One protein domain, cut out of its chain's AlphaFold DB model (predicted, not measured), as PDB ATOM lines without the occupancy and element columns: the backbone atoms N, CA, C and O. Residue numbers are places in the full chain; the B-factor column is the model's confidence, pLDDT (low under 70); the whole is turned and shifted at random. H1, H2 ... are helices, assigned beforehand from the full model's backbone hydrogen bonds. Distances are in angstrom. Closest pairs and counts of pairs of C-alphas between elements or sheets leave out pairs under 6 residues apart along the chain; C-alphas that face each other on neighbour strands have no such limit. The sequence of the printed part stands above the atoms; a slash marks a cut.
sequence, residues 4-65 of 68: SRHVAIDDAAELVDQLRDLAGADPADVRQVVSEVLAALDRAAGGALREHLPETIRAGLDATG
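Overview. This is residues 4 to 65 of the 68 residues of an uncharacterized protein of Verrucosispora sp. NA02020 (UniProt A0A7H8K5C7). Two long helices, H1 and H2, meet near their ends to make an open L, and at the far end of H2 the chain folds back through the very short H3 into H4, forming a small, loose head. Residues 4 to 21 of H1 stick out as a long arm, and this arm makes much of the length. The printed part has 62 residues with four named helices, in the order H1, H2, H3, H4, and no named strand; the class is all helix. The whole is extended, with a radius of gyration of the C-alphas of 17.3 A, and the C-alphas span 51 by 23 by 21 A.

Arrangement. H1, residues 4 to 24, touches no helix, and its residues 4 to 21 stand free. H1 and H2, residues 27 to 44, meet only through their link. H3, residues 49 to 52, touches H2 only at the corner by their link, and only just, with 3 pairs of C-alphas within 8 A; the closest C-alphas are those of Asp 42 and Leu 49, 5.0 A apart. H2 touches H3 with residues 41 to 42 alone. H4, residues 55 to 63, is close to H3 but not clearly touching; their closest C-alphas, those of Arg 50 and Arg 58, are 6.8 A apart. H2 and H4 are only just apart, 8.4 A at the closest C-alphas. H1 is apart from H3 and from H4. In H2 and H4 every O i to N i+4 pair is within hydrogen-bond range, in H1 15 of 17 are, and H3 is too short for such a pair.

Along the chain. H1 begins at C-alpha 4, at (-20.695, 10.678, 18.557), and measures 30.1 A from first to last C-alpha. H2 begins at C-alpha 27, at (-28.313, 9.647, -16.073), and measures 25.4 A. H3 has four residues, Leu 49 to His 52, and measures 5.3 A. H4 measures 12.2 A and ends at C-alpha 63, at (-40.879, 16.323, -22.735).

Size, cuts and confidence. The C-alphas of Arg 5 and Gly 46 are the two farthest apart, at 51.4 A. Residues 23 to 29 and 52 to 57 also stand free; without the stretches that stand free, the body has 31 residues and spans 29 by 19 by 14 A. The printed part has no cut, and the links H1 to H2, H2 to H3 and H3 to H4 are tight. The mean pLDDT of the printed part is 73.2, and 18 residues are under 70: residues 4 to 10, 13, 19 to 20, 22 to 25, 27 and 63 to 65.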
ATOM      1  N   SER A   4     -19.520  10.354  19.386       53.31
ATOM      2  CA  SER A   4     -20.695  10.678  18.557       53.31
ATOM      3  C   SER A   4     -20.408  11.569  17.342       53.31
ATOM      4  O   SER A   4     -21.183  11.582  16.393       53.31
ATOM      5  N   ARG A   5     -19.312  12.342  17.363       57.03
ATOM      6  CA  ARG A   5     -18.912  13.180  16.220       57.03
ATOM      7  C   ARG A   5     -18.163  12.377  15.153       57.03
ATOM      8  O   ARG A   5     -18.158  12.806  14.012       57.03
ATOM      9  N   HIS A   6     -17.541  11.255  15.520       50.72
ATOM     10  CA  HIS A   6     -16.847  10.372  14.582       50.72
ATOM     11  C   HIS A   6     -17.860   9.502  13.828       50.72
ATOM     12  O   HIS A   6     -17.872   9.527  12.606       50.72
ATOM     13  N   VAL A   7     -18.817   8.910  14.556       57.12
ATOM     14  CA  VAL A   7     -19.967   8.172  13.991       57.12
ATOM     15  C   VAL A   7     -20.740   9.004  12.959       57.12
ATOM     16  O   VAL A   7     -20.984   8.548  11.851       57.12
ATOM     17  N   ALA A   8     -21.049  10.268  13.267       59.44
ATOM     18  CA  ALA A   8     -21.774  11.137  12.336       59.44
ATOM     19  C   ALA A   8     -20.978  11.513  11.064       59.44
ATOM     20  O   ALA A   8     -21.571  11.969  10.088       59.44
ATOM     21  N   ILE A   9     -19.645  11.387  11.082       64.50
ATOM     22  CA  ILE A   9     -18.789  11.644   9.914       64.50
ATOM     23  C   ILE A   9     -18.706  10.391   9.036       64.50
ATOM     24  O   ILE A   9     -18.761  10.530   7.814       64.50
ATOM     25  N   ASP A  10     -18.635   9.200   9.635       64.25
ATOM     26  CA  ASP A  10     -18.690   7.928   8.904       64.25
ATOM     27  C   ASP A  10     -20.043   7.742   8.197       64.25
ATOM     28  O   ASP A  10     -20.065   7.460   7.000       64.25
ATOM     29  N   ASP A  11     -21.160   8.044   8.870       70.12
ATOM     30  CA  ASP A  11     -22.502   7.993   8.265       70.12
ATOM     31  C   ASP A  11     -22.629   8.944   7.057       70.12
ATOM     32  O   ASP A  11     -23.256   8.629   6.045       70.12
ATOM     33  N   ALA A  12     -22.019  10.131   7.141       70.31
ATOM     34  CA  ALA A  12     -22.031  11.102   6.050       70.31
ATOM     35  C   ALA A  12     -21.155  10.659   4.867       70.31
ATOM     36  O   ALA A  12     -21.507  10.921   3.717       70.31
ATOM     37  N   ALA A  13     -20.028   9.994   5.134       69.50
ATOM     38  CA  ALA A  13     -19.165   9.435   4.101       69.50
ATOM     39  C   ALA A  13     -19.857   8.281   3.362       69.50
ATOM     40  O   ALA A  13     -19.824   8.242   2.133       69.50
ATOM     41  N   GLU A  14     -20.560   7.411   4.091       71.31
ATOM     42  CA  GLU A  14     -21.354   6.326   3.516       71.31
ATOM     43  C   GLU A  14     -22.498   6.867   2.644       71.31
ATOM     44  O   GLU A  14     -22.732   6.380   1.538       71.31
ATOM     45  N   LEU A  15     -23.154   7.948   3.078       73.00
ATOM     46  CA  LEU A  15     -24.186   8.623   2.289       73.00
ATOM     47  C   LEU A  15     -23.624   9.228   0.992       73.00
ATOM     48  O   LEU A  15     -24.280   9.193  -0.045       73.00
ATOM     49  N   VAL A  16     -22.412   9.790   1.037       73.44
ATOM     50  CA  VAL A  16     -21.733  10.360  -0.137       73.44
ATOM     51  C   VAL A  16     -21.310   9.274  -1.121       73.44
ATOM     52  O   VAL A  16     -21.441   9.494  -2.324       73.44
ATOM     53  N   ASP A  17     -20.856   8.113  -0.648       76.19
ATOM     54  CA  ASP A  17     -20.549   6.969  -1.515       76.19
ATOM     55  C   ASP A  17     -21.819   6.379  -2.135       76.19
ATOM     56  O   ASP A  17     -21.860   6.176  -3.343       76.19
ATOM     57  N   GLN A  18     -22.908   6.244  -1.375       73.44
ATOM     58  CA  GLN A  18     -24.211   5.842  -1.924       73.44
ATOM     59  C   GLN A  18     -24.736   6.845  -2.966       73.44
ATOM     60  O   GLN A  18     -25.273   6.450  -4.001       73.44
ATOM     61  N   LEU A  19     -24.561   8.151  -2.729       68.50
ATOM     62  CA  LEU A  19     -24.910   9.195  -3.695       68.50
ATOM     63  C   LEU A  19     -23.998   9.177  -4.927       68.50
ATOM     64  O   LEU A  19     -24.461   9.498  -6.019       68.50
ATOM     65  N   ARG A  20     -22.721   8.814  -4.779       66.12
ATOM     66  CA  ARG A  20     -21.764   8.667  -5.884       66.12
ATOM     67  C   ARG A  20     -22.013   7.419  -6.710       66.12
ATOM     68  O   ARG A  20     -21.920   7.518  -7.924       66.12
ATOM     69  N   ASP A  21     -22.377   6.305  -6.091       72.62
ATOM     70  CA  ASP A  21     -22.816   5.092  -6.782       72.62
ATOM     71  C   ASP A  21     -24.118   5.355  -7.544       72.62
ATOM     72  O   ASP A  21     -24.245   4.996  -8.715       72.62
ATOM     73  N   LEU A  22     -25.055   6.086  -6.930       66.94
ATOM     74  CA  LEU A  22     -26.281   6.529  -7.592       66.94
ATOM     75  C   LEU A  22     -26.007   7.525  -8.734       66.94
ATOM     76  O   LEU A  22     -26.690   7.488  -9.753       66.94
ATOM     77  N   ALA A  23     -25.007   8.400  -8.585       63.44
ATOM     78  CA  ALA A  23     -24.547   9.319  -9.630       63.44
ATOM     79  C   ALA A  23     -23.638   8.649 -10.681       63.44
ATOM     80  O   ALA A  23     -23.411   9.228 -11.742       63.44
ATOM     81  N   GLY A  24     -23.101   7.464 -10.376       65.50
ATOM     82  CA  GLY A  24     -22.284   6.633 -11.255       65.50
ATOM     83  C   GLY A  24     -23.117   5.826 -12.246       65.50
ATOM     84  O   GLY A  24     -22.600   5.420 -13.285       65.50
ATOM     85  N   ALA A  25     -24.413   5.650 -11.972       65.69
ATOM     86  CA  ALA A  25     -25.369   5.267 -12.996       65.69
ATOM     87  C   ALA A  25     -25.491   6.423 -13.995       65.69
ATOM     88  O   ALA A  25     -25.824   7.547 -13.606       65.69
ATOM     89  N   ASP A  26     -25.204   6.162 -15.276       72.56
ATOM     90  CA  ASP A  26     -25.374   7.171 -16.317       72.56
ATOM     91  C   ASP A  26     -26.802   7.729 -16.193       72.56
ATOM     92  O   ASP A  26     -27.771   6.959 -16.177       72.56
ATOM     93  N   PRO A  27     -26.986   9.055 -16.082       68.19
ATOM     94  CA  PRO A  27     -28.313   9.647 -16.073       68.19
ATOM     95  C   PRO A  27     -29.183   9.171 -17.248       68.19
ATOM     96  O   PRO A  27     -30.408   9.184 -17.141       68.19
ATOM     97  N   ALA A  28     -28.580   8.775 -18.373       71.88
ATOM     98  CA  ALA A  28     -29.256   8.123 -19.488       71.88
ATOM     99  C   ALA A  28     -29.777   6.725 -19.127       71.88
ATOM    100  O   ALA A  28     -30.956   6.466 -19.366       71.88
ATOM    101  N   ASP A  29     -28.963   5.884 -18.491       77.81
ATOM    102  CA  ASP A  29     -29.354   4.545 -18.032       77.81
ATOM    103  C   ASP A  29     -30.470   4.627 -16.986       77.81
ATOM    104  O   ASP A  29     -31.479   3.929 -17.086       77.81
ATOM    105  N   VAL A  30     -30.360   5.551 -16.024       78.81
ATOM    106  CA  VAL A  30     -31.411   5.781 -15.019       78.81
ATOM    107  C   VAL A  30     -32.715   6.220 -15.689       78.81
ATOM    108  O   VAL A  30     -33.779   5.674 -15.392       78.81
ATOM    109  N   ARG A  31     -32.659   7.173 -16.631       76.56
ATOM    110  CA  ARG A  31     -33.843   7.605 -17.396       76.56
ATOM    111  C   ARG A  31     -34.435   6.470 -18.230       76.56
ATOM    112  O   ARG A  31     -35.661   6.385 -18.323       76.56
ATOM    113  N   GLN A  32     -33.605   5.609 -18.814       77.00
ATOM    114  CA  GLN A  32     -34.054   4.453 -19.584       77.00
ATOM    115  C   GLN A  32     -34.801   3.458 -18.689       77.00
ATOM    116  O   GLN A  32     -35.955   3.142 -18.970       77.00
ATOM    117  N   VAL A  33     -34.199   3.041 -17.572       83.94
ATOM    118  CA  VAL A  33     -34.821   2.104 -16.622       83.94
ATOM    119  C   VAL A  33     -36.125   2.673 -16.065       83.94
ATOM    120  O   VAL A  33     -37.141   1.981 -16.036       83.94
ATOM    121  N   VAL A  34     -36.145   3.953 -15.679       83.62
ATOM    122  CA  VAL A  34     -37.372   4.624 -15.219       83.62
ATOM    123  C   VAL A  34     -38.449   4.621 -16.310       83.62
ATOM    124  O   VAL A  34     -39.615   4.368 -16.012       83.62
ATOM    125  N   SER A  35     -38.078   4.841 -17.574       81.00
ATOM    126  CA  SER A  35     -39.028   4.802 -18.694       81.00
ATOM    127  C   SER A  35     -39.600   3.398 -18.914       81.00
ATOM    128  O   SER A  35     -40.804   3.253 -19.137       81.00
ATOM    129  N   GLU A  36     -38.773   2.356 -18.801       85.25
ATOM    130  CA  GLU A  36     -39.202   0.957 -18.908       85.25
ATOM    131  C   GLU A  36     -40.139   0.556 -17.761       85.25
ATOM    132  O   GLU A  36     -41.195  -0.037 -17.999       85.25
ATOM    133  N   VAL A  37     -39.808   0.944 -16.526       89.00
ATOM    134  CA  VAL A  37     -40.644   0.701 -15.343       89.00
ATOM    135  C   VAL A  37     -41.993   1.402 -15.481       89.00
ATOM    136  O   VAL A  37     -43.029   0.781 -15.251       89.00
ATOM    137  N   LEU A  38     -42.017   2.664 -15.915       83.94
ATOM    138  CA  LEU A  38     -43.269   3.393 -16.129       83.94
ATOM    139  C   LEU A  38     -44.118   2.770 -17.241       83.94
ATOM    140  O   LEU A  38     -45.331   2.666 -17.085       83.94
ATOM    141  N   ALA A  39     -43.509   2.294 -18.328       80.94
ATOM    142  CA  ALA A  39     -44.223   1.579 -19.386       80.94
ATOM    143  C   ALA A  39     -44.783   0.221 -18.920       80.94
ATOM    144  O   ALA A  39     -45.865  -0.190 -19.354       80.94
ATOM    145  N   ALA A  40     -44.065  -0.493 -18.051       85.56
ATOM    146  CA  ALA A  40     -44.533  -1.740 -17.453       85.56
ATOM    147  C   ALA A  40     -45.697  -1.493 -16.481       85.56
ATOM    148  O   ALA A  40     -46.707  -2.195 -16.543       85.56
ATOM    149  N   LEU A  41     -45.586  -0.464 -15.637       86.38
ATOM    150  CA  LEU A  41     -46.639  -0.050 -14.712       86.38
ATOM    151  C   LEU A  41     -47.890   0.432 -15.451       86.38
ATOM    152  O   LEU A  41     -48.992   0.059 -15.067       86.38
ATOM    153  N   ASP A  42     -47.736   1.200 -16.530       82.75
ATOM    154  CA  ASP A  42     -48.854   1.662 -17.357       82.75
ATOM    155  C   ASP A  42     -49.609   0.479 -17.973       82.75
ATOM    156  O   ASP A  42     -50.829   0.399 -17.855       82.75
ATOM    157  N   ARG A  43     -48.897  -0.517 -18.520       78.31
ATOM    158  CA  ARG A  43     -49.530  -1.760 -18.994       78.31
ATOM    159  C   ARG A  43     -50.217  -2.543 -17.877       78.31
ATOM    160  O   ARG A  43     -51.314  -3.047 -18.095       78.31
ATOM    161  N   ALA A  44     -49.597  -2.650 -16.701       81.19
ATOM    162  CA  ALA A  44     -50.180  -3.346 -15.554       81.19
ATOM    163  C   ALA A  44     -51.440  -2.640 -15.021       81.19
ATOM    164  O   ALA A  44     -52.384  -3.300 -14.597       81.19
ATOM    165  N   ALA A  45     -51.476  -1.307 -15.097       79.50
ATOM    166  CA  ALA A  45     -52.617  -0.469 -14.737       79.50
ATOM    167  C   ALA A  45     -53.673  -0.345 -15.855       79.50
ATOM    168  O   ALA A  45     -54.618   0.427 -15.718       79.50
ATOM    169  N   GLY A  46     -53.524  -1.066 -16.973       80.81
ATOM    170  CA  GLY A  46     -54.468  -1.015 -18.093       80.81
ATOM    171  C   GLY A  46     -54.437   0.289 -18.902       80.81
ATOM    172  O   GLY A  46     -55.421   0.617 -19.554       80.81
ATOM    173  N   GLY A  47     -53.329   1.035 -18.863       77.00
ATOM    174  CA  GLY A  47     -53.137   2.306 -19.571       77.00
ATOM    175  C   GLY A  47     -53.598   3.550 -18.801       77.00
ATOM    176  O   GLY A  47     -53.501   4.658 -19.322       77.00
ATOM    177  N   ALA A  48     -54.096   3.391 -17.570       79.44
ATOM    178  CA  ALA A  48     -54.632   4.492 -16.763       79.44
ATOM    179  C   ALA A  48     -53.573   5.203 -15.899       79.44
ATOM    180  O   ALA A  48     -53.880   6.187 -15.224       79.44
ATOM    181  N   LEU A  49     -52.313   4.744 -15.886       76.00
ATOM    182  CA  LEU A  49     -51.293   5.291 -14.978       76.00
ATOM    183  C   LEU A  49     -51.093   6.794 -15.209       76.00
ATOM    184  O   LEU A  49     -50.990   7.564 -14.255       76.00
ATOM    185  N   ARG A  50     -51.119   7.231 -16.472       73.25
ATOM    186  CA  ARG A  50     -51.009   8.648 -16.857       73.25
ATOM    187  C   ARG A  50     -52.112   9.539 -16.281       73.25
ATOM    188  O   ARG A  50     -51.863  10.728 -16.055       73.25
ATOM    189  N   GLU A  51     -53.295   8.994 -16.025       79.06
ATOM    190  CA  GLU A  51     -54.445   9.720 -15.468       79.06
ATOM    191  C   GLU A  51     -54.277   9.962 -13.964       79.06
ATOM    192  O   GLU A  51     -54.707  10.988 -13.443       79.06
ATOM    193  N   HIS A  52     -53.562   9.063 -13.285       79.06
ATOM    194  CA  HIS A  52     -53.289   9.137 -11.850       79.06
ATOM    195  C   HIS A  52     -51.975   9.847 -11.498       79.06
ATOM    196  O   HIS A  52     -51.727  10.134 -10.326       79.06
ATOM    197  N   LEU A  53     -51.127  10.145 -12.487       76.19
ATOM    198  CA  LEU A  53     -49.871  10.852 -12.251       76.19
ATOM    199  C   LEU A  53     -50.089  12.356 -11.986       76.19
ATOM    200  O   LEU A  53     -50.906  13.000 -12.652       76.19
ATOM    201  N   PRO A  54     -49.314  12.956 -11.066       79.69
ATOM    202  CA  PRO A  54     -49.251  14.405 -10.909       79.69
ATOM    203  C   PRO A  54     -48.794  15.096 -12.200       79.69
ATOM    204  O   PRO A  54     -47.935  14.588 -12.922       79.69
ATOM    205  N   GLU A  55     -49.322  16.293 -12.460       76.12
ATOM    206  CA  GLU A  55     -49.067  17.053 -13.693       76.12
ATOM    207  C   GLU A  55     -47.573  17.316 -13.940       76.12
ATOM    208  O   GLU A  55     -47.103  17.199 -15.069       76.12
ATOM    209  N   THR A  56     -46.797  17.553 -12.879       76.75
ATOM    210  CA  THR A  56     -45.342  17.759 -12.949       76.75
ATOM    211  C   THR A  56     -44.596  16.542 -13.503       76.75
ATOM    212  O   THR A  56     -43.646  16.693 -14.265       76.75
ATOM    213  N   ILE A  57     -45.040  15.330 -13.155       77.00
ATOM    214  CA  ILE A  57     -44.444  14.081 -13.647       77.00
ATOM    215  C   ILE A  57     -44.884  13.828 -15.094       77.00
ATOM    216  O   ILE A  57     -44.064  13.445 -15.927       77.00
ATOM    217  N   ARG A  58     -46.157  14.095 -15.416       77.44
ATOM    218  CA  ARG A  58     -46.699  13.955 -16.778       77.44
ATOM    219  C   ARG A  58     -45.966  14.861 -17.773       77.44
ATOM    220  O   ARG A  58     -45.485  14.376 -18.791       77.44
ATOM    221  N   ALA A  59     -45.793  16.137 -17.425       76.31
ATOM    222  CA  ALA A  59     -45.072  17.106 -18.247       76.31
ATOM    223  C   ALA A  59     -43.607  16.699 -18.495       76.31
ATOM    224  O   ALA A  59     -43.092  16.882 -19.596       76.31
ATOM    225  N   GLY A  60     -42.946  16.113 -17.491       73.81
ATOM    226  CA  GLY A  60     -41.592  15.577 -17.638       73.81
ATOM    227  C   GLY A  60     -41.519  14.408 -18.622       73.81
ATOM    228  O   GLY A  60     -40.607  14.365 -19.443       73.81
ATOM    229  N   LEU A  61     -42.500  13.501 -18.586       70.31
ATOM    230  CA  LEU A  61     -42.559  12.342 -19.481       70.31
ATOM    231  C   LEU A  61     -42.823  12.736 -20.936       70.31
ATOM    232  O   LEU A  61     -42.149  12.222 -21.830       70.31
ATOM    233  N   ASP A  62     -43.747  13.670 -21.164       70.38
ATOM    234  CA  ASP A  62     -44.071  14.172 -22.504       70.38
ATOM    235  C   ASP A  62     -42.894  14.948 -23.119       70.38
ATOM    236  O   ASP A  62     -42.652  14.860 -24.322       70.38
ATOM    237  N   ALA A  63     -42.096  15.640 -22.295       66.75
ATOM    238  CA  ALA A  63     -40.879  16.323 -22.735       66.75
ATOM    239  C   ALA A  63     -39.748  15.362 -23.155       66.75
ATOM    240  O   ALA A  63     -38.897  15.735 -23.963       66.75
ATOM    241  N   THR A  64     -39.736  14.135 -22.623       62.75
ATOM    242  CA  THR A  64     -38.796  13.061 -23.000       62.75
ATOM    243  C   THR A  64     -39.315  12.119 -24.088       62.75
ATOM    244  O   THR A  64     -38.573  11.240 -24.529       62.75
ATOM    245  N   GLY A  65     -40.563  12.281 -24.539       53.44
ATOM    246  CA  GLY A  65     -41.093  11.527 -25.673       53.44
ATOM    247  C   GLY A  65     -40.298  11.811 -26.956       53.44
ATOM    248  O   GLY A  65     -39.745  12.906 -27.105       53.44
TER     249      GLY A  65